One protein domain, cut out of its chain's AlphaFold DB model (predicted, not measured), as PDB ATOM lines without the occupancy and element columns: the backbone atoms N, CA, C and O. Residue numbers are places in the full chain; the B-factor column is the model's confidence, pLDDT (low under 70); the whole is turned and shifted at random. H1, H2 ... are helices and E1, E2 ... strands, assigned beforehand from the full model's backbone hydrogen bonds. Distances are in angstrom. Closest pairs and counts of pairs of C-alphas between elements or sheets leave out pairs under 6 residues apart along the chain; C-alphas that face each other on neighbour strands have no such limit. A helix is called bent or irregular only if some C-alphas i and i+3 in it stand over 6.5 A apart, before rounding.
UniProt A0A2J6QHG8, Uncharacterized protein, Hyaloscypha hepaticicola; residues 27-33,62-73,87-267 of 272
ATOM      1  N   VAL A  27     121.379 156.350 115.899       93.56
ATOM      2  CA  VAL A  27     121.945 157.208 116.946       93.56
ATOM      3  C   VAL A  27     120.978 158.331 117.301       93.56
ATOM      4  O   VAL A  27     120.405 158.988 116.431       93.56
ATOM      5  N   ILE A  28     120.821 158.585 118.600       94.62
ATOM      6  CA  ILE A  28     120.003 159.678 119.125       94.62
ATOM      7  C   ILE A  28     120.804 160.544 120.084       94.62
ATOM      8  O   ILE A  28     121.559 160.055 120.918       94.62
ATOM      9  N   SER A  29     120.615 161.854 120.003       93.12
ATOM     10  CA  SER A  29     121.229 162.817 120.917       93.12
ATOM     11  C   SER A  29     120.171 163.543 121.738       93.12
ATOM     12  O   SER A  29     119.038 163.735 121.292       93.12
ATOM     13  N   LEU A  30     120.528 163.953 122.955       91.00
ATOM     14  CA  LEU A  30     119.611 164.665 123.840       91.00
ATOM     15  C   LEU A  30     119.891 166.157 123.801       91.00
ATOM     16  O   LEU A  30     120.934 166.627 124.257       91.00
ATOM     17  N   HIS A  31     118.913 166.907 123.311       87.69
ATOM     18  CA  HIS A  31     118.967 168.356 123.295       87.69
ATOM     19  C   HIS A  31     118.186 168.920 124.474       87.69
ATOM     20  O   HIS A  31     116.969 168.737 124.573       87.69
ATOM     21  N   TRP A  32     118.870 169.634 125.366       85.12
ATOM     22  CA  TRP A  32     118.208 170.302 126.479       85.12
ATOM     23  C   TRP A  32     117.283 171.402 125.953       85.12
ATOM     24  O   TRP A  32     117.665 172.197 125.094       85.12
ATOM     25  N   ILE A  33     116.049 171.431 126.445       83.69
ATOM     26  CA  ILE A  33     115.134 172.544 126.216       83.69
ATOM     27  C   ILE A  33     115.264 173.433 127.449       83.69
ATOM     28  O   ILE A  33     114.869 172.997 128.539       83.69
ATOM     29  N   ARG A  62     113.157 169.680 130.432       84.19
ATOM     30  CA  ARG A  62     112.782 168.786 129.330       84.19
ATOM     31  C   ARG A  62     113.947 168.661 128.363       84.19
ATOM     32  O   ARG A  62     114.719 169.599 128.185       84.19
ATOM     33  N   PHE A  63     114.056 167.512 127.719       87.56
ATOM     34  CA  PHE A  63     114.965 167.303 126.599       87.56
ATOM     35  C   PHE A  63     114.177 166.778 125.398       87.56
ATOM     36  O   PHE A  63     113.114 166.175 125.560       87.56
ATOM     37  N   ARG A  64     114.685 167.040 124.194       90.56
ATOM     38  CA  ARG A  64     114.225 166.415 122.947       90.56
ATOM     39  C   ARG A  64     115.224 165.346 122.532       90.56
ATOM     40  O   ARG A  64     116.425 165.538 122.716       90.56
ATOM     41  N   LEU A  65     114.713 164.257 121.971       92.25
ATOM     42  CA  LEU A  65     115.513 163.220 121.332       92.25
ATOM     43  C   LEU A  65     115.690 163.612 119.868       92.25
ATOM     44  O   LEU A  65     114.699 163.700 119.151       92.25
ATOM     45  N   CYS A  66     116.911 163.903 119.442       91.81
ATOM     46  CA  CYS A  66     117.235 164.302 118.073       91.81
ATOM     47  C   CYS A  66     117.908 163.136 117.339       91.81
ATOM     48  O   CYS A  66     118.895 162.606 117.847       91.81
ATOM     49  N   THR A  67     117.415 162.777 116.151       89.25
ATOM     50  CA  THR A  67     117.918 161.649 115.329       89.25
ATOM     51  C   THR A  67     119.151 161.985 114.494       89.25
ATOM     52  O   THR A  67     119.844 161.098 114.013       89.25
ATOM     53  N   ASN A  68     119.449 163.275 114.356       82.50
ATOM     54  CA  ASN A  68     120.650 163.771 113.700       82.50
ATOM     55  C   ASN A  68     121.613 164.268 114.783       82.50
ATOM     56  O   ASN A  68     121.569 165.459 115.125       82.50
ATOM     57  N   PRO A  69     122.426 163.383 115.398       73.88
ATOM     58  CA  PRO A  69     123.454 163.840 116.317       73.88
ATOM     59  C   PRO A  69     124.358 164.849 115.592       73.88
ATOM     60  O   PRO A  69     124.582 164.732 114.383       73.88
ATOM     61  N   PRO A  70     124.861 165.877 116.298       68.19
ATOM     62  CA  PRO A  70     125.807 166.803 115.698       68.19
ATOM     63  C   PRO A  70     126.993 165.993 115.178       68.19
ATOM     64  O   PRO A  70     127.623 165.271 115.951       68.19
ATOM     65  N   LYS A  71     127.265 166.097 113.870       68.69
ATOM     66  CA  LYS A  71     128.417 165.433 113.254       68.69
ATOM     67  C   LYS A  71     129.677 165.776 114.069       68.69
ATOM     68  O   LYS A  71     129.823 166.950 114.443       68.69
ATOM     69  N   PRO A  72     130.562 164.799 114.347       59.03
ATOM     70  CA  PRO A  72     131.869 165.063 114.940       59.03
ATOM     71  C   PRO A  72     132.529 166.213 114.179       59.03
ATOM     72  O   PRO A  72     132.434 166.284 112.949       59.03
ATOM     73  N   ARG A  73     133.088 167.187 114.903       54.72
ATOM     74  CA  ARG A  73     133.520 168.478 114.348       54.72
ATOM     75  C   ARG A  73     134.704 168.307 113.387       54.72
ATOM     76  O   ARG A  73     135.837 168.577 113.757       54.72
ATOM     77  N   ARG A  87     115.225 169.461 112.662       60.69
ATOM     78  CA  ARG A  87     115.799 168.374 113.440       60.69
ATOM     79  C   ARG A  87     114.668 167.401 113.683       60.69
ATOM     80  O   ARG A  87     113.795 167.676 114.505       60.69
ATOM     81  N   GLN A  88     114.702 166.292 112.959       83.12
ATOM     82  CA  GLN A  88     113.809 165.180 113.191       83.12
ATOM     83  C   GLN A  88     113.991 164.753 114.649       83.12
ATOM     84  O   GLN A  88     115.107 164.578 115.156       83.12
ATOM     85  N   TYR A  89     112.875 164.739 115.366       90.06
ATOM     86  CA  TYR A  89     112.829 164.369 116.765       90.06
ATOM     87  C   TYR A  89     112.002 163.107 116.921       90.06
ATOM     88  O   TYR A  89     110.936 162.980 116.323       90.06
ATOM     89  N   ILE A  90     112.470 162.207 117.782       92.56
ATOM     90  CA  ILE A  90     111.671 161.055 118.190       92.56
ATOM     91  C   ILE A  90     110.754 161.498 119.324       92.56
ATOM     92  O   ILE A  90     111.196 162.035 120.347       92.56
ATOM     93  N   SER A  91     109.455 161.275 119.135       91.06
ATOM     94  CA  SER A  91     108.454 161.483 120.173       91.06
ATOM     95  C   SER A  91     108.168 160.175 120.899       91.06
ATOM     96  O   SER A  91     107.715 159.205 120.302       91.06
ATOM     97  N   LEU A  92     108.310 160.184 122.224       91.62
ATOM     98  CA  LEU A  92     107.878 159.078 123.085       91.62
ATOM     99  C   LEU A  92     106.383 159.159 123.444       91.62
ATOM    100  O   LEU A  92     105.971 158.652 124.485       91.62
ATOM    101  N   SER A  93     105.566 159.845 122.639       92.25
ATOM    102  CA  SER A  93     104.113 159.899 122.839       92.25
ATOM    103  C   SER A  93     103.438 158.581 122.477       92.25
ATOM    104  O   SER A  93     102.519 158.175 123.177       92.25
ATOM    105  N   LEU A  94     103.906 157.906 121.421       92.56
ATOM    106  CA  LEU A  94     103.308 156.660 120.947       92.56
ATOM    107  C   LEU A  94     103.400 155.528 121.987       92.56
ATOM    108  O   LEU A  94     102.353 154.984 122.322       92.56
ATOM    109  N   PRO A  95     104.556 155.244 122.620       93.31
ATOM    110  CA  PRO A  95     104.631 154.223 123.673       93.31
ATOM    111  C   PRO A  95     103.796 154.534 124.926       93.31
ATOM    112  O   PRO A  95     103.726 153.718 125.835       93.31
ATOM    113  N   ARG A  96     103.193 155.728 125.032       92.81
ATOM    114  CA  ARG A  96     102.364 156.137 126.178       92.81
ATOM    115  C   ARG A  96     100.866 155.971 125.938       92.81
ATOM    116  O   ARG A  96     100.092 156.297 126.832       92.81
ATOM    117  N   THR A  97     100.444 155.536 124.751       94.75
ATOM    118  CA  THR A  97      99.021 155.489 124.385       94.75
ATOM    119  C   THR A  97      98.292 154.323 125.044       94.75
ATOM    120  O   THR A  97      97.253 154.532 125.665       94.75
ATOM    121  N   CYS A  98      98.823 153.102 124.945       96.25
ATOM    122  CA  CYS A  98      98.259 151.918 125.587       96.25
ATOM    123  C   CYS A  98      99.336 150.877 125.922       96.25
ATOM    124  O   CYS A  98     100.458 150.922 125.414       96.25
ATOM    125  N   ARG A  99      98.971 149.918 126.783       97.25
ATOM    126  CA  ARG A  99      99.872 148.861 127.258       97.25
ATOM    127  C   ARG A  99     100.407 147.987 126.126       97.25
ATOM    128  O   ARG A  99     101.597 147.702 126.126       97.25
ATOM    129  N   GLN A 100      99.551 147.604 125.177       97.31
ATOM    130  CA  GLN A 100      99.976 146.794 124.038       97.31
ATOM    131  C   GLN A 100     101.075 147.528 123.265       97.31
ATOM    132  O   GLN A 100     102.198 147.049 123.242       97.31
ATOM    133  N   ILE A 101     100.809 148.737 122.755       97.44
ATOM    134  CA  ILE A 101     101.800 149.532 122.007       97.44
ATOM    135  C   ILE A 101     103.091 149.722 122.815       97.44
ATOM    136  O   ILE A 101     104.177 149.607 122.255       97.44
ATOM    137  N   TYR A 102     103.008 149.969 124.125       96.75
ATOM    138  CA  TYR A 102     104.192 150.039 124.986       96.75
ATOM    139  C   TYR A 102     105.031 148.750 124.938       96.75
ATOM    140  O   TYR A 102     106.239 148.810 124.705       96.75
ATOM    141  N   GLU A 103     104.399 147.590 125.130       97.00
ATOM    142  CA  GLU A 103     105.061 146.282 125.095       97.00
ATOM    143  C   GLU A 103     105.644 145.978 123.706       97.00
ATOM    144  O   GLU A 103     106.758 145.464 123.621       97.00
ATOM    145  N   GLU A 104     104.944 146.359 122.631       97.19
ATOM    146  CA  GLU A 104     105.408 146.182 121.247       97.19
ATOM    147  C   GLU A 104     106.614 147.081 120.912       97.19
ATOM    148  O   GLU A 104     107.497 146.675 120.163       97.19
ATOM    149  N   THR A 105     106.675 148.291 121.476       97.19
ATOM    150  CA  THR A 105     107.630 149.333 121.053       97.19
ATOM    151  C   THR A 105     108.858 149.496 121.939       97.19
ATOM    152  O   THR A 105     109.860 150.049 121.483       97.19
ATOM    153  N   GLN A 106     108.814 149.060 123.203       95.50
ATOM    154  CA  GLN A 106     109.906 149.335 124.142       95.50
ATOM    155  C   GLN A 106     111.246 148.760 123.661       95.50
ATOM    156  O   GLN A 106     112.239 149.483 123.654       95.50
ATOM    157  N   ALA A 107     111.277 147.503 123.209       94.94
ATOM    158  CA  ALA A 107     112.509 146.863 122.755       94.94
ATOM    159  C   ALA A 107     113.052 147.562 121.503       94.94
ATOM    160  O   ALA A 107     114.216 147.950 121.483       94.94
ATOM    161  N   LEU A 108     112.178 147.850 120.527       95.69
ATOM    162  CA  LEU A 108     112.534 148.586 119.309       95.69
ATOM    163  C   LEU A 108     113.242 149.906 119.635       95.69
ATOM    164  O   LEU A 108     114.337 150.164 119.148       95.69
ATOM    165  N   PHE A 109     112.655 150.727 120.511       97.00
ATOM    166  CA  PHE A 109     113.252 152.014 120.859       97.00
ATOM    167  C   PHE A 109     114.579 151.863 121.619       97.00
ATOM    168  O   PHE A 109     115.551 152.541 121.291       97.00
ATOM    169  N   TRP A 110     114.634 151.019 122.650       96.75
ATOM    170  CA  TRP A 110     115.785 150.978 123.558       96.75
ATOM    171  C   TRP A 110     116.966 150.150 123.045       96.75
ATOM    172  O   TRP A 110     118.101 150.435 123.424       96.75
ATOM    173  N   GLU A 111     116.725 149.139 122.213       96.62
ATOM    174  CA  GLU A 111     117.764 148.243 121.687       96.62
ATOM    175  C   GLU A 111     118.345 148.741 120.361       96.62
ATOM    176  O   GLU A 111     119.531 148.547 120.114       96.62
ATOM    177  N   GLN A 112     117.549 149.422 119.530       96.94
ATOM    178  CA  GLN A 112     117.991 149.863 118.200       96.94
ATOM    179  C   GLN A 112     118.508 151.306 118.159       96.94
ATOM    180  O   GLN A 112     119.010 151.752 117.130       96.94
ATOM    181  N   ASN A 113     118.408 152.051 119.265       97.00
ATOM    182  CA  ASN A 113     118.961 153.398 119.356       97.00
ATOM    183  C   ASN A 113     120.146 153.458 120.320       97.00
ATOM    184  O   ASN A 113     120.057 153.092 121.492       97.00
ATOM    185  N   THR A 114     121.235 154.050 119.845       96.69
ATOM    186  CA  THR A 114     122.416 154.375 120.636       96.69
ATOM    187  C   THR A 114     122.349 155.817 121.127       96.69
ATOM    188  O   THR A 114     122.181 156.759 120.349       96.69
ATOM    189  N   PHE A 115     122.489 156.006 122.439       96.25
ATOM    190  CA  PHE A 115     122.430 157.319 123.077       96.25
ATOM    191  C   PHE A 115     123.780 158.029 122.978       96.25
ATOM    192  O   PHE A 115     124.747 157.643 123.630       96.25
ATOM    193  N   TYR A 116     123.825 159.104 122.202       95.25
ATOM    194  CA  TYR A 116     125.021 159.892 121.948       95.25
ATOM    195  C   TYR A 116     125.099 161.145 122.824       95.25
ATOM    196  O   TYR A 116     124.248 162.047 122.771       95.25
ATOM    197  N   PHE A 117     126.178 161.237 123.593       93.88
ATOM    198  CA  PHE A 117     126.503 162.370 124.446       93.88
ATOM    199  C   PHE A 117     127.716 163.109 123.898       93.88
ATOM    200  O   PHE A 117     128.741 162.516 123.595       93.88
ATOM    201  N   SER A 118     127.590 164.428 123.809       89.19
ATOM    202  CA  SER A 118     128.699 165.326 123.504       89.19
ATOM    203  C   SER A 118     128.692 166.468 124.505       89.19
ATOM    204  O   SER A 118     127.659 166.747 125.118       89.19
ATOM    205  N   ASP A 119     129.802 167.180 124.609       70.94
ATOM    206  CA  ASP A 119     129.959 168.338 125.493       70.94
ATOM    207  C   ASP A 119     128.930 169.456 125.310       70.94
ATOM    208  O   ASP A 119     128.667 170.228 126.228       70.94
ATOM    209  N   ARG A 120     128.315 169.552 124.125       63.16
ATOM    210  CA  ARG A 120     127.253 170.532 123.848       63.16
ATOM    211  C   ARG A 120     125.871 170.083 124.333       63.16
ATOM    212  O   ARG A 120     124.934 170.878 124.317       63.16
ATOM    213  N   ASN A 121     125.729 168.819 124.722       59.38
ATOM    214  CA  ASN A 121     124.463 168.209 125.104       59.38
ATOM    215  C   ASN A 121     124.302 168.183 126.630       59.38
ATOM    216  O   ASN A 121     125.166 168.600 127.400       59.38
ATOM    217  N   ALA A 122     123.166 167.670 127.098       64.62
ATOM    218  CA  ALA A 122     123.000 167.394 128.516       64.62
ATOM    219  C   ALA A 122     123.959 166.260 128.930       64.62
ATOM    220  O   ALA A 122     123.797 165.125 128.484       64.62
ATOM    221  N   GLY A 123     124.957 166.565 129.769       87.69
ATOM    222  CA  GLY A 123     125.948 165.584 130.225       87.69
ATOM    223  C   GLY A 123     125.310 164.310 130.794       87.69
ATOM    224  O   GLY A 123     124.227 164.365 131.389       87.69
ATOM    225  N   VAL A 124     125.987 163.169 130.627       92.88
ATOM    226  CA  VAL A 124     125.452 161.819 130.898       92.88
ATOM    227  C   VAL A 124     124.774 161.739 132.265       92.88
ATOM    228  O   VAL A 124     123.590 161.425 132.353       92.88
ATOM    229  N   ILE A 125     125.479 162.107 133.339       93.31
ATOM    230  CA  ILE A 125     124.966 162.016 134.717       93.31
ATOM    231  C   ILE A 125     123.670 162.820 134.887       93.31
ATOM    232  O   ILE A 125     122.700 162.330 135.469       93.31
ATOM    233  N   LYS A 126     123.643 164.060 134.384       91.56
ATOM    234  CA  LYS A 126     122.475 164.943 134.490       91.56
ATOM    235  C   LYS A 126     121.296 164.352 133.724       91.56
ATOM    236  O   LYS A 126     120.194 164.293 134.261       91.56
ATOM    237  N   THR A 127     121.535 163.873 132.509       92.06
ATOM    238  CA  THR A 127     120.516 163.241 131.668       92.06
ATOM    239  C   THR A 127     119.934 161.993 132.312       92.06
ATOM    240  O   THR A 127     118.719 161.907 132.466       92.06
ATOM    241  N   MET A 128     120.780 161.075 132.781       93.94
ATOM    242  CA  MET A 128     120.337 159.843 133.442       93.94
ATOM    243  C   MET A 128     119.494 160.137 134.687       93.94
ATOM    244  O   MET A 128     118.504 159.452 134.940       93.94
ATOM    245  N   LYS A 129     119.844 161.177 135.456       91.62
ATOM    246  CA  LYS A 129     119.036 161.636 136.597       91.62
ATOM    247  C   LYS A 129     117.684 162.196 136.154       91.62
ATOM    248  O   LYS A 129     116.671 161.833 136.738       91.62
ATOM    249  N   MET A 130     117.656 163.038 135.118       90.00
ATOM    250  CA  MET A 130     116.414 163.625 134.594       90.00
ATOM    251  C   MET A 130     115.471 162.582 133.984       90.00
ATOM    252  O   MET A 130     114.259 162.716 134.114       90.00
ATOM    253  N   MET A 131     116.007 161.547 133.334       91.38
ATOM    254  CA  MET A 131     115.216 160.428 132.806       91.38
ATOM    255  C   MET A 131     114.526 159.624 133.913       91.38
ATOM    256  O   MET A 131     113.515 158.977 133.658       91.38
ATOM    257  N   GLY A 132     115.060 159.661 135.134       93.12
ATOM    258  CA  GLY A 132     114.610 158.821 136.234       93.12
ATOM    259  C   GLY A 132     115.177 157.403 136.159       93.12
ATOM    260  O   GLY A 132     115.894 157.021 135.229       93.12
ATOM    261  N   GLN A 133     114.884 156.607 137.186       93.00
ATOM    262  CA  GLN A 133     115.499 155.293 137.374       93.00
ATOM    263  C   GLN A 133     115.076 154.271 136.318       93.00
ATOM    264  O   GLN A 133     115.935 153.539 135.832       93.00
ATOM    265  N   THR A 134     113.788 154.211 135.974       94.19
ATOM    266  CA  THR A 134     113.271 153.190 135.054       94.19
ATOM    267  C   THR A 134     113.762 153.416 133.623       94.19
ATOM    268  O   THR A 134     114.437 152.528 133.112       94.19
ATOM    269  N   PRO A 135     113.567 154.590 132.984       94.69
ATOM    270  CA  PRO A 135     113.975 154.763 131.588       94.69
ATOM    271  C   PRO A 135     115.494 154.697 131.399       94.69
ATOM    272  O   PRO A 135     115.970 154.120 130.430       94.69
ATOM    273  N   SER A 136     116.282 155.221 132.347       95.94
ATOM    274  CA  SER A 136     117.750 155.149 132.255       95.94
ATOM    275  C   SER A 136     118.309 153.726 132.364       95.94
ATOM    276  O   SER A 136     119.425 153.484 131.917       95.94
ATOM    277  N   ARG A 137     117.563 152.778 132.949       96.06
ATOM    278  CA  ARG A 137     117.942 151.355 133.002       96.06
ATOM    279  C   ARG A 137     117.616 150.596 131.721       96.06
ATOM    280  O   ARG A 137     118.155 149.511 131.544       96.06
ATOM    281  N   LEU A 138     116.750 151.136 130.867       96.44
ATOM    282  CA  LEU A 138     116.394 150.511 129.595       96.44
ATOM    283  C   LEU A 138     117.424 150.811 128.500       96.44
ATOM    284  O   LEU A 138     117.514 150.060 127.544       96.44
ATOM    285  N   ILE A 139     118.239 151.861 128.657       97.31
ATOM    286  CA  ILE A 139     119.308 152.192 127.706       97.31
ATOM    287  C   ILE A 139     120.290 151.026 127.592       97.31
ATOM    288  O   ILE A 139     120.860 150.587 128.593       97.31
ATOM    289  N   THR A 140     120.526 150.586 126.359       97.62
ATOM    290  CA  THR A 140     121.420 149.468 126.036       97.62
ATOM    291  C   THR A 140     122.797 149.926 125.569       97.62
ATOM    292  O   THR A 140     123.803 149.345 125.971       97.62
ATOM    293  N   SER A 141     122.857 150.991 124.768       97.81
ATOM    294  CA  SER A 141     124.075 151.460 124.109       97.81
ATOM    295  C   SER A 141     124.266 152.959 124.308       97.81
ATOM    296  O   SER A 141     123.335 153.754 124.135       97.81
ATOM    297  N   VAL A 142     125.480 153.353 124.692       97.12
ATOM    298  CA  VAL A 142     125.873 154.751 124.885       97.12
ATOM    299  C   VAL A 142     127.173 155.025 124.147       97.12
ATOM    300  O   VAL A 142     128.151 154.301 124.303       97.12
ATOM    301  N   VAL A 143     127.194 156.138 123.423       96.25
ATOM    302  CA  VAL A 143     128.398 156.722 122.838       96.25
ATOM    303  C   VAL A 143     128.669 158.053 123.527       96.25
ATOM    304  O   VAL A 143     127.766 158.884 123.676       96.25
ATOM    305  N   ILE A 144     129.910 158.279 123.941       94.88
ATOM    306  CA  ILE A 144     130.355 159.536 124.535       94.88
ATOM    307  C   ILE A 144     131.478 160.102 123.674       94.88
ATOM    308  O   ILE A 144     132.566 159.536 123.606       94.88
ATOM    309  N   GLN A 145     131.224 161.244 123.042       94.38
ATOM    310  CA  GLN A 145     132.281 162.072 122.477       94.38
ATOM    311  C   GLN A 145     133.040 162.705 123.640       94.38
ATOM    312  O   GLN A 145     132.501 163.539 124.369       94.38
ATOM    313  N   MET A 146     134.281 162.279 123.799       93.19
ATOM    314  CA  MET A 146     135.180 162.718 124.846       93.19
ATOM    315  C   MET A 146     135.770 164.080 124.487       93.19
ATOM    316  O   MET A 146     136.134 164.326 123.336       93.19
ATOM    317  N   ASN A 147     135.875 164.946 125.489       89.44
ATOM    318  CA  ASN A 147     136.599 166.210 125.426       89.44
ATOM    319  C   ASN A 147     137.634 166.218 126.547       89.44
ATOM    320  O   ASN A 147     137.367 165.773 127.666       89.44
ATOM    321  N   CYS A 148     138.818 166.727 126.255       84.69
ATOM    322  CA  CYS A 148     139.928 166.784 127.188       84.69
ATOM    323  C   CYS A 148     139.929 168.031 128.080       84.69
ATOM    324  O   CYS A 148     140.896 168.286 128.798       84.69
ATOM    325  N   ALA A 149     138.836 168.794 128.093       83.88
ATOM    326  CA  ALA A 149     138.588 169.823 129.086       83.88
ATOM    327  C   ALA A 149     138.653 169.232 130.508       83.88
ATOM    328  O   ALA A 149     138.048 168.200 130.811       83.88
ATOM    329  N   SER A 150     139.353 169.927 131.409       77.00
ATOM    330  CA  SER A 150     139.647 169.453 132.773       77.00
ATOM    331  C   SER A 150     138.406 169.049 133.574       77.00
ATOM    332  O   SER A 150     138.433 168.075 134.324       77.00
ATOM    333  N   GLU A 151     137.300 169.775 133.406       84.25
ATOM    334  CA  GLU A 151     136.039 169.481 134.095       84.25
ATOM    335  C   GLU A 151     135.443 168.140 133.664       84.25
ATOM    336  O   GLU A 151     134.870 167.424 134.484       84.25
ATOM    337  N   PHE A 152     135.596 167.771 132.391       82.81
ATOM    338  CA  PHE A 152     135.070 166.512 131.883       82.81
ATOM    339  C   PHE A 152     135.894 165.325 132.387       82.81
ATOM    340  O   PHE A 152     135.312 164.358 132.882       82.81
ATOM    341  N   ILE A 153     137.228 165.436 132.366       87.50
ATOM    342  CA  ILE A 153     138.158 164.418 132.890       87.50
ATOM    343  C   ILE A 153     137.775 164.013 134.321       87.50
ATOM    344  O   ILE A 153     137.587 162.832 134.619       87.50
ATOM    345  N   ARG A 154     137.521 164.998 135.188       87.50
ATOM    346  CA  ARG A 154     137.125 164.779 136.591       87.50
ATOM    347  C   ARG A 154     135.767 164.101 136.768       87.50
ATOM    348  O   ARG A 154     135.456 163.590 137.846       87.50
ATOM    349  N   LEU A 155     134.924 164.120 135.740       91.00
ATOM    350  CA  LEU A 155     133.596 163.512 135.747       91.00
ATOM    351  C   LEU A 155     133.563 162.132 135.087       91.00
ATOM    352  O   LEU A 155     132.530 161.463 135.203       91.00
ATOM    353  N   VAL A 156     134.645 161.681 134.443       92.69
ATOM    354  CA  VAL A 156     134.706 160.368 133.777       92.69
ATOM    355  C   VAL A 156     134.405 159.253 134.771       92.69
ATOM    356  O   VAL A 156     133.465 158.492 134.554       92.69
ATOM    357  N   SER A 157     135.090 159.226 135.917       92.06
ATOM    358  CA  SER A 157     134.874 158.208 136.957       92.06
ATOM    359  C   SER A 157     133.422 158.157 137.435       92.06
ATOM    360  O   SER A 157     132.797 157.098 137.506       92.06
ATOM    361  N   LYS A 158     132.821 159.318 137.719       93.12
ATOM    362  CA  LYS A 158     131.414 159.420 138.139       93.12
ATOM    363  C   LYS A 158     130.465 158.957 137.036       93.12
ATOM    364  O   LYS A 158     129.453 158.324 137.328       93.12
ATOM    365  N   THR A 159     130.782 159.264 135.781       93.94
ATOM    366  CA  THR A 159     129.990 158.858 134.618       93.94
ATOM    367  C   THR A 159     130.031 157.345 134.438       93.94
ATOM    368  O   THR A 159     128.972 156.723 134.360       93.94
ATOM    369  N   LEU A 160     131.221 156.741 134.476       94.00
ATOM    370  CA  LEU A 160     131.395 155.291 134.379       94.00
ATOM    371  C   LEU A 160     130.727 154.554 135.539       94.00
ATOM    372  O   LEU A 160     130.049 153.562 135.302       94.00
ATOM    373  N   ASN A 161     130.800 155.075 136.765       92.44
ATOM    374  CA  ASN A 161     130.090 154.503 137.912       92.44
ATOM    375  C   ASN A 161     128.564 154.524 137.739       92.44
ATOM    376  O   ASN A 161     127.876 153.550 138.059       92.44
ATOM    377  N   VAL A 162     128.010 155.620 137.206       93.38
ATOM    378  CA  VAL A 162     126.575 155.694 136.892       93.38
ATOM    379  C   VAL A 162     126.206 154.656 135.834       93.38
ATOM    380  O   VAL A 162     125.220 153.946 136.019       93.38
ATOM    381  N   LEU A 163     126.989 154.529 134.761       94.56
ATOM    382  CA  LEU A 163     126.741 153.551 133.697       94.56
ATOM    383  C   LEU A 163     126.903 152.106 134.185       94.56
ATOM    384  O   LEU A 163     126.036 151.278 133.915       94.56
ATOM    385  N   ALA A 164     127.919 151.812 134.995       93.56
ATOM    386  CA  ALA A 164     128.107 150.510 135.631       93.56
ATOM    387  C   ALA A 164     126.920 150.149 136.538       93.56
ATOM    388  O   ALA A 164     126.426 149.024 136.503       93.56
ATOM    389  N   SER A 165     126.377 151.119 137.284       92.56
ATOM    390  CA  SER A 165     125.134 150.924 138.041       92.56
ATOM    391  C   SER A 165     123.949 150.580 137.127       92.56
ATOM    392  O   SER A 165     123.134 149.719 137.469       92.56
ATOM    393  N   ARG A 166     123.847 151.199 135.941       93.50
ATOM    394  CA  ARG A 166     122.812 150.851 134.947       93.50
ATOM    395  C   ARG A 166     123.043 149.490 134.298       93.50
ATOM    396  O   ARG A 166     122.059 148.812 134.036       93.50
ATOM    397  N   ALA A 167     124.288 149.058 134.123       94.06
ATOM    398  CA  ALA A 167     124.617 147.706 133.668       94.06
ATOM    399  C   ALA A 167     124.197 146.650 134.691       94.06
ATOM    400  O   ALA A 167     123.600 145.638 134.339       94.06
ATOM    401  N   ARG A 168     124.471 146.906 135.975       93.25
ATOM    402  CA  ARG A 168     124.169 145.970 137.061       93.25
ATOM    403  C   ARG A 168     122.671 145.772 137.282       93.25
ATOM    404  O   ARG A 168     122.247 144.677 137.631       93.25
ATOM    405  N   PHE A 169     121.880 146.832 137.130       93.50
ATOM    406  CA  PHE A 169     120.450 146.828 137.464       93.50
ATOM    407  C   PHE A 169     119.532 147.082 136.262       93.50
ATOM    408  O   PHE A 169     118.382 147.480 136.454       93.50
ATOM    409  N   GLY A 170     120.039 146.937 135.043       94.81
ATOM    410  CA  GLY A 170     119.326 147.281 133.817       94.81
ATOM    411  C   GLY A 170     119.871 146.544 132.599       94.81
ATOM    412  O   GLY A 170     120.465 145.472 132.712       94.81
ATOM    413  N   HIS A 171     119.647 147.128 131.426       95.44
ATOM    414  CA  HIS A 171     119.941 146.535 130.125       95.44
ATOM    415  C   HIS A 171     121.189 147.122 129.465       95.44
ATOM    416  O   HIS A 171     121.441 146.837 128.303       95.44
ATOM    417  N   PHE A 172     121.982 147.923 130.177       96.56
ATOM    418  CA  PHE A 172     123.162 148.551 129.590       96.56
ATOM    419  C   PHE A 172     124.196 147.494 129.168       96.56
ATOM    420  O   PHE A 172     124.634 146.684 129.991       96.56
ATOM    421  N   ARG A 173     124.544 147.480 127.874       96.19
ATOM    422  CA  ARG A 173     125.387 146.475 127.207       96.19
ATOM    423  C   ARG A 173     126.636 147.041 126.558       96.19
ATOM    424  O   ARG A 173     127.615 146.307 126.518       96.19
ATOM    425  N   SER A 174     126.624 148.272 126.052       97.00
ATOM    426  CA  SER A 174     127.749 148.815 125.282       97.00
ATOM    427  C   SER A 174     128.055 150.264 125.647       97.00
ATOM    428  O   SER A 174     127.150 151.100 125.728       97.00
ATOM    429  N   LEU A 175     129.342 150.549 125.842       97.00
ATOM    430  CA  LEU A 175     129.891 151.889 125.975       97.00
ATOM    431  C   LEU A 175     130.992 152.105 124.939       97.00
ATOM    432  O   LEU A 175     132.005 151.406 124.948       97.00
ATOM    433  N   GLU A 176     130.829 153.146 124.135       96.94
ATOM    434  CA  GLU A 176     131.851 153.622 123.212       96.94
ATOM    435  C   GLU A 176     132.310 155.033 123.596       96.94
ATOM    436  O   GLU A 176     131.499 155.944 123.783       96.94
ATOM    437  N   LEU A 177     133.623 155.216 123.724       95.94
ATOM    438  CA  LEU A 177     134.266 156.503 123.965       95.94
ATOM    439  C   LEU A 177     134.966 156.952 122.685       95.94
ATOM    440  O   LEU A 177     135.827 156.245 122.167       95.94
ATOM    441  N   ILE A 178     134.606 158.130 122.182       95.56
ATOM    442  CA  ILE A 178     135.123 158.656 120.918       95.56
ATOM    443  C   ILE A 178     135.999 159.873 121.189       95.56
ATOM    444  O   ILE A 178     135.516 160.867 121.730       95.56
ATOM    445  N   TRP A 179     137.250 159.833 120.740       94.00
ATOM    446  CA  TRP A 179     138.107 161.015 120.647       94.00
ATOM    447  C   TRP A 179     138.285 161.410 119.186       94.00
ATOM    448  O   TRP A 179     138.632 160.580 118.343       94.00
ATOM    449  N   ASP A 180     138.058 162.689 118.889       92.50
ATOM    450  CA  ASP A 180     138.443 163.236 117.592       92.50
ATOM    451  C   ASP A 180     139.951 163.530 117.537       92.50
ATOM    452  O   ASP A 180     140.673 163.396 118.526       92.50
ATOM    453  N   ASN A 181     140.438 163.920 116.361       91.06
ATOM    454  CA  ASN A 181     141.867 164.136 116.119       91.06
ATOM    455  C   ASN A 181     142.456 165.226 117.014       91.06
ATOM    456  O   ASN A 181     143.615 165.125 117.411       91.06
ATOM    457  N   ASN A 182     141.677 166.269 117.298       91.44
ATOM    458  CA  ASN A 182     142.141 167.410 118.075       91.44
ATOM    459  C   ASN A 182     142.214 167.028 119.550       91.44
ATOM    460  O   ASN A 182     143.241 167.240 120.191       91.44
ATOM    461  N   GLU A 183     141.153 166.406 120.064       92.81
ATOM    462  CA  GLU A 183     141.085 165.956 121.455       92.81
ATOM    463  C   GLU A 183     142.134 164.870 121.731       92.81
ATOM    464  O   GLU A 183     142.833 164.908 122.739       92.81
ATOM    465  N   PHE A 184     142.329 163.934 120.799       93.69
ATOM    466  CA  PHE A 184     143.371 162.922 120.938       93.69
ATOM    467  C   PHE A 184     144.785 163.510 120.824       93.69
ATOM    468  O   PHE A 184     145.666 163.117 121.584       93.69
ATOM    469  N   GLY A 185     145.012 164.480 119.931       92.31
ATOM    470  CA  GLY A 185     146.281 165.215 119.868       92.31
ATOM    471  C   GLY A 185     146.593 165.928 121.186       92.31
ATOM    472  O   GLY A 185     147.709 165.841 121.693       92.31
ATOM    473  N   TYR A 186     145.582 166.533 121.810       92.25
ATOM    474  CA  TYR A 186     145.725 167.137 123.131       92.25
ATOM    475  C   TYR A 186     146.041 166.098 124.222       92.25
ATOM    476  O   TYR A 186     146.878 166.358 125.084       92.25
ATOM    477  N   LEU A 187     145.451 164.896 124.180       92.81
ATOM    478  CA  LEU A 187     145.846 163.808 125.088       92.81
ATOM    479  C   LEU A 187     147.303 163.386 124.906       92.81
ATOM    480  O   LEU A 187     147.985 163.145 125.900       92.81
ATOM    481  N   GLN A 188     147.789 163.315 123.666       92.44
ATOM    482  CA  GLN A 188     149.196 163.006 123.403       92.44
ATOM    483  C   GLN A 188     150.102 164.060 124.041       92.44
ATOM    484  O   GLN A 188     151.051 163.712 124.744       92.44
ATOM    485  N   GLU A 189     149.768 165.341 123.876       91.38
ATOM    486  CA  GLU A 189     150.483 166.437 124.526       91.38
ATOM    487  C   GLU A 189     150.459 166.329 126.055       91.38
ATOM    488  O   GLU A 189     151.488 166.552 126.692       91.38
ATOM    489  N   LEU A 190     149.320 165.970 126.657       91.06
ATOM    490  CA  LEU A 190     149.227 165.747 128.103       91.06
ATOM    491  C   LEU A 190     150.099 164.572 128.563       91.06
ATOM    492  O   LEU A 190     150.746 164.683 129.602       91.06
ATOM    493  N   SER A 191     150.146 163.485 127.786       90.25
ATOM    494  CA  SER A 191     150.935 162.290 128.110       90.25
ATOM    495  C   SER A 191     152.450 162.511 128.002       90.25
ATOM    496  O   SER A 191     153.215 161.887 128.730       90.25
ATOM    497  N   GLY A 192     152.896 163.411 127.116       85.31
ATOM    498  CA  GLY A 192     154.318 163.645 126.836       85.31
ATOM    499  C   GLY A 192     154.977 164.784 127.624       85.31
ATOM    500  O   GLY A 192     156.185 164.983 127.502       85.31
ATOM    501  N   GLN A 193     154.223 165.577 128.393       79.50
ATOM    502  CA  GLN A 193     154.736 166.820 128.985       79.50
ATOM    503  C   GLN A 193     155.286 166.667 130.414       79.50
ATOM    504  O   GLN A 193     154.636 166.130 131.305       79.50
ATOM    505  N   ILE A 194     156.470 167.259 130.640       57.12
ATOM    506  CA  ILE A 194     157.155 167.390 131.941       57.12
ATOM    507  C   ILE A 194     156.939 168.807 132.522       57.12
ATOM    508  O   ILE A 194     157.882 169.541 132.817       57.12
ATOM    509  N   PRO A 195     155.682 169.248 132.681       66.94
ATOM    510  CA  PRO A 195     155.315 169.815 133.978       66.94
ATOM    511  C   PRO A 195     154.293 168.928 134.689       66.94
ATOM    512  O   PRO A 195     153.256 168.580 134.121       66.94
ATOM    513  N   MET A 196     154.534 168.647 135.977       73.56
ATOM    514  CA  MET A 196     153.710 167.747 136.803       73.56
ATOM    515  C   MET A 196     152.198 168.039 136.763       73.56
ATOM    516  O   MET A 196     151.401 167.126 136.940       73.56
ATOM    517  N   GLY A 197     151.776 169.291 136.548       78.56
ATOM    518  CA  GLY A 197     150.357 169.660 136.557       78.56
ATOM    519  C   GLY A 197     149.528 169.026 135.433       78.56
ATOM    520  O   GLY A 197     148.393 168.627 135.673       78.56
ATOM    521  N   LYS A 198     150.088 168.902 134.223       81.50
ATOM    522  CA  LYS A 198     149.386 168.303 133.073       81.50
ATOM    523  C   LYS A 198     149.410 166.778 133.116       81.50
ATOM    524  O   LYS A 198     148.382 166.164 132.848       81.50
ATOM    525  N   ALA A 199     150.530 166.200 133.553       86.44
ATOM    526  CA  ALA A 199     150.637 164.768 133.816       86.44
ATOM    527  C   ALA A 199     149.559 164.301 134.812       86.44
ATOM    528  O   ALA A 199     148.860 163.332 134.545       86.44
ATOM    529  N   ARG A 200     149.302 165.079 135.877       91.12
ATOM    530  CA  ARG A 200     148.225 164.784 136.841       91.12
ATOM    531  C   ARG A 200     146.839 164.688 136.208       91.12
ATOM    532  O   ARG A 200     146.071 163.826 136.606       91.12
ATOM    533  N   LEU A 201     146.501 165.548 135.243       90.62
ATOM    534  CA  LEU A 201     145.199 165.467 134.564       90.62
ATOM    535  C   LEU A 201     145.088 164.201 133.709       90.62
ATOM    536  O   LEU A 201     144.020 163.598 133.646       90.62
ATOM    537  N   TYR A 202     146.181 163.795 133.063       94.00
ATOM    538  CA  TYR A 202     146.224 162.544 132.314       94.00
ATOM    539  C   TYR A 202     146.094 161.333 133.248       94.00
ATOM    540  O   TYR A 202     145.265 160.462 133.003       94.00
ATOM    541  N   ASP A 203     146.809 161.329 134.372       94.00
ATOM    542  CA  ASP A 203     146.703 160.282 135.391       94.00
ATOM    543  C   ASP A 203     145.291 160.212 135.996       94.00
ATOM    544  O   ASP A 203     144.736 159.123 136.139       94.00
ATOM    545  N   GLU A 204     144.667 161.362 136.291       93.38
ATOM    546  CA  GLU A 204     143.270 161.451 136.743       93.38
ATOM    547  C   GLU A 204     142.301 160.853 135.710       93.38
ATOM    548  O   GLU A 204     141.344 160.171 136.088       93.38
ATOM    549  N   LEU A 205     142.542 161.076 134.412       94.50
ATOM    550  CA  LEU A 205     141.756 160.467 133.338       94.50
ATOM    551  C   LEU A 205     141.923 158.947 133.323       94.50
ATOM    552  O   LEU A 205     140.917 158.238 133.314       94.50
ATOM    553  N   LEU A 206     143.163 158.447 133.315       95.75
ATOM    554  CA  LEU A 206     143.442 157.009 133.282       95.75
ATOM    555  C   LEU A 206     142.842 156.311 134.506       95.75
ATOM    556  O   LEU A 206     142.175 155.288 134.372       95.75
ATOM    557  N   GLU A 207     142.994 156.897 135.690       94.44
ATOM    558  CA  GLU A 207     142.375 156.369 136.901       94.44
ATOM    559  C   GLU A 207     140.847 156.404 136.808       94.44
ATOM    560  O   GLU A 207     140.163 155.432 137.131       94.44
ATOM    561  N   GLY A 208     140.293 157.487 136.262       92.44
ATOM    562  CA  GLY A 208     138.870 157.588 135.987       92.44
ATOM    563  C   GLY A 208     138.361 156.486 135.060       92.44
ATOM    564  O   GLY A 208     137.310 155.916 135.347       92.44
ATOM    565  N   LEU A 209     139.096 156.138 134.002       93.94
ATOM    566  CA  LEU A 209     138.731 155.068 133.068       93.94
ATOM    567  C   LEU A 209     138.738 153.680 133.733       93.94
ATOM    568  O   LEU A 209     137.822 152.891 133.483       93.94
ATOM    569  N   ARG A 210     139.675 153.427 134.657       93.81
ATOM    570  CA  ARG A 210     139.742 152.166 135.423       93.81
ATOM    571  C   ARG A 210     138.529 151.960 136.325       93.81
ATOM    572  O   ARG A 210     138.045 150.837 136.475       93.81
ATOM    573  N   THR A 211     137.970 153.041 136.882       83.75
ATOM    574  CA  THR A 211     136.866 152.966 137.865       83.75
ATOM    575  C   THR A 211     135.537 152.387 137.344       83.75
ATOM    576  O   THR A 211     134.585 152.260 138.110       83.75
ATOM    577  N   GLY A 212     135.444 151.971 136.077       70.12
ATOM    578  CA  GLY A 212     134.285 151.242 135.550       70.12
ATOM    579  C   GLY A 212     134.339 149.715 135.701       70.12
ATOM    580  O   GLY A 212     133.301 149.066 135.575       70.12
ATOM    581  N   GLU A 213     135.514 149.100 135.895       71.88
ATOM    582  CA  GLU A 213     135.700 147.627 135.878       71.88
ATOM    583  C   GLU A 213     134.934 146.888 136.973       71.88
ATOM    584  O   GLU A 213     134.352 145.834 136.725       71.88
ATOM    585  N   SER A 214     134.842 147.477 138.159       67.19
ATOM    586  CA  SER A 214     134.406 146.777 139.369       67.19
ATOM    587  C   SER A 214     132.898 146.486 139.447       67.19
ATOM    588  O   SER A 214     132.450 145.879 140.419       67.19
ATOM    589  N   GLY A 215     132.083 146.937 138.483       62.28
ATOM    590  CA  GLY A 215     130.627 147.027 138.675       62.28
ATOM    591  C   GLY A 215     129.717 146.451 137.590       62.28
ATOM    592  O   GLY A 215     128.555 146.173 137.893       62.28
ATOM    593  N   GLY A 216     130.182 146.261 136.351       68.25
ATOM    594  CA  GLY A 216     129.295 145.853 135.257       68.25
ATOM    595  C   GLY A 216     130.015 145.272 134.044       68.25
ATOM    596  O   GLY A 216     130.980 145.850 133.551       68.25
ATOM    597  N   ARG A 217     129.503 144.141 133.542       85.88
ATOM    598  CA  ARG A 217     129.931 143.526 132.279       85.88
ATOM    599  C   ARG A 217     129.173 144.184 131.126       85.88
ATOM    600  O   ARG A 217     128.075 143.756 130.784       85.88
ATOM    601  N   PHE A 218     129.735 145.250 130.577       94.56
ATOM    602  CA  PHE A 218     129.296 145.842 129.314       94.56
ATOM    603  C   PHE A 218     130.498 145.930 128.371       94.56
ATOM    604  O   PHE A 218     131.633 146.072 128.830       94.56
ATOM    605  N   GLY A 219     130.249 145.805 127.070       95.56
ATOM    606  CA  GLY A 219     131.247 145.975 126.022       95.56
ATOM    607  C   GLY A 219     131.831 147.381 126.063       95.56
ATOM    608  O   GLY A 219     131.116 148.355 126.305       95.56
ATOM    609  N   ARG A 220     133.143 147.468 125.870       95.75
ATOM    610  CA  ARG A 220     133.913 148.705 125.968       95.75
ATOM    611  C   ARG A 220     134.674 148.917 124.686       95.75
ATOM    612  O   ARG A 220     135.435 148.047 124.273       95.75
ATOM    613  N   VAL A 221     134.450 150.072 124.084       97.19
ATOM    614  CA  VAL A 221     135.093 150.458 122.840       97.19
ATOM    615  C   VAL A 221     135.693 151.848 122.998       97.19
ATOM    616  O   VAL A 221     135.018 152.775 123.438       97.19
ATOM    617  N   ILE A 222     136.959 152.003 122.633       96.69
ATOM    618  CA  ILE A 222     137.565 153.308 122.364       96.69
ATOM    619  C   ILE A 222     137.651 153.458 120.854       96.69
ATOM    620  O   ILE A 222     138.185 152.578 120.183       96.69
ATOM    621  N   ARG A 223     137.178 154.582 120.319       96.38
ATOM    622  CA  ARG A 223     137.387 154.948 118.919       96.38
ATOM    623  C   ARG A 223     138.169 156.245 118.823       96.38
ATOM    624  O   ARG A 223     137.736 157.294 119.300       96.38
ATOM    625  N   LEU A 224     139.315 156.168 118.166       94.69
ATOM    626  CA  LEU A 224     140.142 157.316 117.826       94.69
ATOM    627  C   LEU A 224     139.858 157.668 116.367       94.69
ATOM    628  O   LEU A 224     140.233 156.913 115.475       94.69
ATOM    629  N   LEU A 225     139.202 158.801 116.097       90.94
ATOM    630  CA  LEU A 225     138.840 159.213 114.726       90.94
ATOM    631  C   LEU A 225     140.031 159.727 113.898       90.94
ATOM    632  O   LEU A 225     139.829 160.244 112.798       90.94
ATOM    633  N   ALA A 226     141.251 159.595 114.436       76.19
ATOM    634  CA  ALA A 226     142.511 160.038 113.852       76.19
ATOM    635  C   ALA A 226     142.536 159.802 112.339       76.19
ATOM    636  O   ALA A 226     142.424 158.665 111.880       76.19
ATOM    637  N   ALA A 227     142.694 160.892 111.574       61.69
ATOM    638  CA  ALA A 227     142.823 160.817 110.126       61.69
ATOM    639  C   ALA A 227     143.908 159.782 109.794       61.69
ATOM    640  O   ALA A 227     144.961 159.807 110.446       61.69
ATOM    641  N   PRO A 228     143.672 158.886 108.823       53.03
ATOM    642  CA  PRO A 228     144.606 157.831 108.479       53.03
ATOM    643  C   PRO A 228     145.871 158.460 107.891       53.03
ATOM    644  O   PRO A 228     146.032 158.607 106.685       53.03
ATOM    645  N   ARG A 229     146.810 158.845 108.755       59.38
ATOM    646  CA  ARG A 229     148.217 158.695 108.411       59.38
ATOM    647  C   ARG A 229     148.409 157.189 108.333       59.38
ATOM    648  O   ARG A 229     147.950 156.490 109.238       59.38
ATOM    649  N   GLN A 230     148.966 156.712 107.220       61.16
ATOM    650  CA  GLN A 230     149.159 155.286 106.945       61.16
ATOM    651  C   GLN A 230     149.587 154.550 108.220       61.16
ATOM    652  O   GLN A 230     150.353 155.104 109.004       61.16
ATOM    653  N   VAL A 231     149.095 153.331 108.440       58.59
ATOM    654  CA  VAL A 231     149.262 152.546 109.683       58.59
ATOM    655  C   VAL A 231     150.718 152.504 110.193       58.59
ATOM    656  O   VAL A 231     150.939 152.471 111.400       58.59
ATOM    657  N   GLY A 232     151.714 152.637 109.306       65.88
ATOM    658  CA  GLY A 232     153.144 152.729 109.641       65.88
ATOM    659  C   GLY A 232     153.713 154.119 109.993       65.88
ATOM    660  O   GLY A 232     154.877 154.213 110.360       65.88
ATOM    661  N   GLN A 233     152.941 155.205 109.902       72.75
ATOM    662  CA  GLN A 233     153.370 156.585 110.201       72.75
ATOM    663  C   GLN A 233     152.852 157.111 111.548       72.75
ATOM    664  O   GLN A 233     152.920 158.314 111.827       72.75
ATOM    665  N   ARG A 234     152.304 156.239 112.399       80.81
ATOM    666  CA  ARG A 234     151.874 156.632 113.746       80.81
ATOM    667  C   ARG A 234     153.104 156.977 114.581       80.81
ATOM    668  O   ARG A 234     154.067 156.213 114.623       80.81
ATOM    669  N   SER A 235     153.071 158.129 115.247       88.75
ATOM    670  CA  SER A 235     154.166 158.510 116.133       88.75
ATOM    671  C   SER A 235     154.230 157.557 117.331       88.75
ATOM    672  O   SER A 235     153.225 156.954 117.733       88.75
ATOM    673  N   ARG A 236     155.421 157.403 117.915       89.81
ATOM    674  CA  ARG A 236     155.623 156.549 119.093       89.81
ATOM    675  C   ARG A 236     154.767 157.023 120.271       89.81
ATOM    676  O   ARG A 236     154.233 156.202 121.011       89.81
ATOM    677  N   GLU A 237     154.607 158.334 120.404       90.88
ATOM    678  CA  GLU A 237     153.807 158.995 121.436       90.88
ATOM    679  C   GLU A 237     152.322 158.672 121.265       90.88
ATOM    680  O   GLU A 237     151.655 158.309 122.230       90.88
ATOM    681  N   ALA A 238     151.816 158.717 120.029       91.88
ATOM    682  CA  ALA A 238     150.428 158.394 119.723       91.88
ATOM    683  C   ALA A 238     150.096 156.930 120.056       91.88
ATOM    684  O   ALA A 238     149.062 156.650 120.666       91.88
ATOM    685  N   ASN A 239     151.001 156.004 119.720       91.81
ATOM    686  CA  ASN A 239     150.865 154.590 120.076       91.81
ATOM    687  C   ASN A 239     150.946 154.363 121.593       91.81
ATOM    688  O   ASN A 239     150.163 153.575 122.122       91.81
ATOM    689  N   SER A 240     151.845 155.061 122.299       93.44
ATOM    690  CA  SER A 240     151.926 154.980 123.764       93.44
ATOM    691  C   SER A 240     150.639 155.479 124.413       93.44
ATOM    692  O   SER A 240     150.050 154.760 125.209       93.44
ATOM    693  N   CYS A 241     150.149 156.653 124.010       94.56
ATOM    694  CA  CYS A 241     148.928 157.240 124.553       94.56
ATOM    695  C   CYS A 241     147.702 156.342 124.309       94.56
ATOM    696  O   CYS A 241     146.912 156.110 125.221       94.56
ATOM    697  N   ALA A 242     147.554 155.787 123.099       94.88
ATOM    698  CA  ALA A 242     146.461 154.865 122.787       94.88
ATOM    699  C   ALA A 242     146.542 153.567 123.598       94.88
ATOM    700  O   ALA A 242     145.520 153.098 124.100       94.88
ATOM    701  N   ARG A 243     147.748 153.012 123.763       95.31
ATOM    702  CA  ARG A 243     147.972 151.856 124.632       95.31
ATOM    703  C   ARG A 243     147.565 152.180 126.065       95.31
ATOM    704  O   ARG A 243     146.808 151.423 126.648       95.31
ATOM    705  N   ASP A 244     148.003 153.301 126.619       96.25
ATOM    706  CA  ASP A 244     147.712 153.654 128.010       96.25
ATOM    707  C   ASP A 244     146.199 153.857 128.236       96.25
ATOM    708  O   ASP A 244     145.655 153.384 129.234       96.25
ATOM    709  N   LEU A 245     145.485 154.459 127.272       95.94
ATOM    710  CA  LEU A 245     144.016 154.558 127.288       95.94
ATOM    711  C   LEU A 245     143.337 153.185 127.229       95.94
ATOM    712  O   LEU A 245     142.423 152.919 128.012       95.94
ATOM    713  N   HIS A 246     143.773 152.317 126.312       96.06
ATOM    714  CA  HIS A 246     143.264 150.950 126.194       96.06
ATOM    715  C   HIS A 246     143.494 150.176 127.495       96.06
ATOM    716  O   HIS A 246     142.559 149.572 128.012       96.06
ATOM    717  N   PHE A 247     144.685 150.294 128.084       95.44
ATOM    718  CA  PHE A 247     145.017 149.646 129.345       95.44
ATOM    719  C   PHE A 247     144.290 150.259 130.561       95.44
ATOM    720  O   PHE A 247     144.180 149.659 131.626       95.44
ATOM    721  N   ALA A 248     143.804 151.487 130.469       95.19
ATOM    722  CA  ALA A 248     142.993 152.055 131.537       95.19
ATOM    723  C   ALA A 248     141.520 151.642 131.420       95.19
ATOM    724  O   ALA A 248     140.842 151.471 132.430       95.19
ATOM    725  N   PHE A 249     141.010 151.502 130.196       95.00
ATOM    726  CA  PHE A 249     139.586 151.299 129.941       95.00
ATOM    727  C   PHE A 249     139.189 149.833 129.716       95.00
ATOM    728  O   PHE A 249     138.068 149.445 130.062       95.00
ATOM    729  N   GLY A 250     140.084 149.027 129.143       94.25
ATOM    730  CA  GLY A 250     139.835 147.661 128.691       94.25
ATOM    731  C   GLY A 250     139.003 147.572 127.401       94.25
ATOM    732  O   GLY A 250     138.630 148.576 126.793       94.25
ATOM    733  N   GLY A 251     138.685 146.340 126.989       94.75
ATOM    734  CA  GLY A 251     137.871 146.058 125.800       94.75
ATOM    735  C   GLY A 251     138.643 146.215 124.490       94.75
ATOM    736  O   GLY A 251     139.763 145.709 124.375       94.75
ATOM    737  N   SER A 252     138.041 146.896 123.515       97.06
ATOM    738  CA  SER A 252     138.601 147.085 122.172       97.06
ATOM    739  C   SER A 252     138.948 148.548 121.901       97.06
ATOM    740  O   SER A 252     138.212 149.455 122.289       97.06
ATOM    741  N   LEU A 253     140.057 148.793 121.204       96.81
ATOM    742  CA  LEU A 253     140.434 150.113 120.702       96.81
ATOM    743  C   LEU A 253     140.529 150.089 119.180       96.81
ATOM    744  O   LEU A 253     141.285 149.302 118.607       96.81
ATOM    745  N   PHE A 254     139.810 151.010 118.548       95.31
ATOM    746  CA  PHE A 254     139.804 151.231 117.110       95.31
ATOM    747  C   PHE A 254     140.496 152.541 116.753       95.31
ATOM    748  O   PHE A 254     140.327 153.567 117.420       95.31
ATOM    749  N   TRP A 255     141.235 152.505 115.651       91.56
ATOM    750  CA  TRP A 255     141.824 153.661 114.998       91.56
ATOM    751  C   TRP A 255     141.136 153.863 113.651       91.56
ATOM    752  O   TRP A 255     141.363 153.106 112.709       91.56
ATOM    753  N   GLY A 256     140.244 154.847 113.566       89.69
ATOM    754  CA  GLY A 256     139.255 154.895 112.492       89.69
ATOM    755  C   GLY A 256     138.393 153.630 112.521       89.69
ATOM    756  O   GLY A 256     137.643 153.416 113.480       89.69
ATOM    757  N   ASP A 257     138.553 152.794 111.497       90.38
ATOM    758  CA  ASP A 257     137.844 151.518 111.332       90.38
ATOM    759  C   ASP A 257     138.725 150.289 111.619       90.38
ATOM    760  O   ASP A 257     138.241 149.161 111.619       90.38
ATOM    761  N   GLU A 258     140.011 150.489 111.913       91.38
ATOM    762  CA  GLU A 258     140.954 149.403 112.180       91.38
ATOM    763  C   GLU A 258     140.990 149.049 113.666       91.38
ATOM    764  O   GLU A 258     141.198 149.917 114.517       91.38
ATOM    765  N   LEU A 259     140.853 147.763 113.990       94.19
ATOM    766  CA  LEU A 259     141.056 147.259 115.346       94.19
ATOM    767  C   LEU A 259     142.557 147.248 115.670       94.19
ATOM    768  O   LEU A 259     143.318 146.500 115.064       94.19
ATOM    769  N   GLY A 260     142.985 148.082 116.619       92.44
ATOM    770  CA  GLY A 260     144.387 148.165 117.040       92.44
ATOM    771  C   GLY A 260     144.698 147.349 118.293       92.44
ATOM    772  O   GLY A 260     145.789 146.796 118.417       92.44
ATOM    773  N   TRP A 261     143.746 147.275 119.225       95.25
ATOM    774  CA  TRP A 261     143.898 146.537 120.480       95.25
ATOM    775  C   TRP A 261     142.600 145.836 120.849       95.25
ATOM    776  O   TRP A 261     141.519 146.405 120.704       95.25
ATOM    777  N   GLU A 262     142.715 144.635 121.398       96.19
ATOM    778  CA  GLU A 262     141.597 143.873 121.938       96.19
ATOM    779  C   GLU A 262     142.063 143.115 123.177       96.19
ATOM    780  O   GLU A 262     143.106 142.464 123.157       96.19
ATOM    781  N   ASN A 263     141.310 143.215 124.276       90.69
ATOM    782  CA  ASN A 263     141.558 142.451 125.503       90.69
ATOM    783  C   ASN A 263     143.034 142.451 125.936       90.69
ATOM    784  O   ASN A 263     143.596 141.409 126.267       90.69
ATOM    785  N   TRP A 264     143.645 143.637 125.950       91.12
ATOM    786  CA  TRP A 264     145.016 143.896 126.433       91.12
ATOM    787  C   TRP A 264     146.117 143.403 125.495       91.12
ATOM    788  O   TRP A 264     147.300 143.470 125.826       91.12
ATOM    789  N   THR A 265     145.729 142.952 124.305       93.75
ATOM    790  CA  THR A 265     146.629 142.472 123.263       93.75
ATOM    791  C   THR A 265     146.589 143.401 122.060       93.75
ATOM    792  O   THR A 265     145.530 143.902 121.674       93.75
ATOM    793  N   GLN A 266     147.762 143.673 121.489       93.50
ATOM    794  CA  GLN A 266     147.861 144.426 120.246       93.50
ATOM    795  C   GLN A 266     147.460 143.511 119.091       93.50
ATOM    796  O   GLN A 266     148.003 142.413 118.954       93.50
ATOM    797  N   VAL A 267     146.536 143.969 118.254       93.75
ATOM    798  CA  VAL A 267     146.137 143.246 117.047       93.75
ATOM    799  C   VAL A 267     147.111 143.631 115.940       93.75
ATOM    800  O   VAL A 267     147.202 144.796 115.552       93.75
TER     801      VAL A 267
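What this domain is: This is residues 27 to 33, 62 to 73 and 87 to 267 of the 272 residues of an uncharacterized protein of Hyaloscypha hepaticicola (UniProt A0A2J6QHG8). A long, strongly twisted sheet of eight strands forms a wall, with H2 over one face near one end and H7 over the same face near the other; H4 and H6 run side by side between them, and H5 packs on H6 and H7. H1 lies at the E2 and E1 end, where residues 96 to 101 stick out. The order E2 E1 E3 E4 E5 E6 E7 E8 is mixed: E1 to E7 are parallel, the edge strands E2 and E8 antiparallel to their neighbours. The 200 printed residues include seven named helices and eight named strands, along the chain E1 E2 H1 E3 H2 H3 E4 H4 E5 H5 H6 E6 H7 E7 E8, a mixed class. The whole is compact, radius of gyration of the C-alphas 17.8 A, yet elongated, spanning 60 by 33 by 32 A.

Where its parts are: Find C-alpha 27 at (121.945, 157.208, 116.946), where E1, residues 27 to 33, begins its 19.2 A. The other strands are E2, 62 to 66; E3, 114 to 117; E4, 141 to 145; E5, 174 to 179; E6, 219 to 224; E7, 252 to 255; and E8, 258 to 262, ending at C-alpha 262 (141.597, 143.873, 121.938). The helices are H1, 99 to 112, 20.3 A; H2, 124 to 131; H3, 133 to 138; H4, 150 to 168, 28.5 A; H5, 181 to 192; H6, 196 to 210, 21.0 A; and H7, 236 to 249, 20.1 A. H1 is irregular, C-alphas 104 and 107 being 7.3 A apart; H4 only just, with 7.0 A from C-alpha 154 to 157.

How they stand to each other: In the sheet, look at N 176 and O 142, 2.9 A apart between parallel E4 and E5, and N 253 and O 261, 2.8 A, in the hairpin E7 and E8. Four strand-helix-strand units, parallel neighbour strands joined through helices, have right-handed crossovers: E3 H2 H3 E4, E4 H4 E5, E5 H5 H6 E6 and E6 H7 E7. H2 and H7 are on the same face, in two layers, sheet and helices, at heights over the sheet of 8.4 A and 9.7 A. H4 touches H6 at a shallow tilt of 9 degrees, the same way; their closest C-alphas, Ser 157 and Gly 208, are 4.2 A apart. Every O i to N i+4 pair is within hydrogen-bond range in H2, H5 and H7; the others have H1 8 of 10, H3 1 of 2, H4 12 of 15 and H6 10 of 11.

The domain as a whole: The farthest C-alphas, Gln 100 and Ile 194, are 61.3 A apart. Residues 34 to 61 and 74 to 86 are not printed; the C-alpha gaps are 5.4 A from 33 to 62 and 17.7 A from 73 to 87. Of the links printed whole, E6 to H7 is long. Confidence is under 70 in 19 residues, among them 227 to 232.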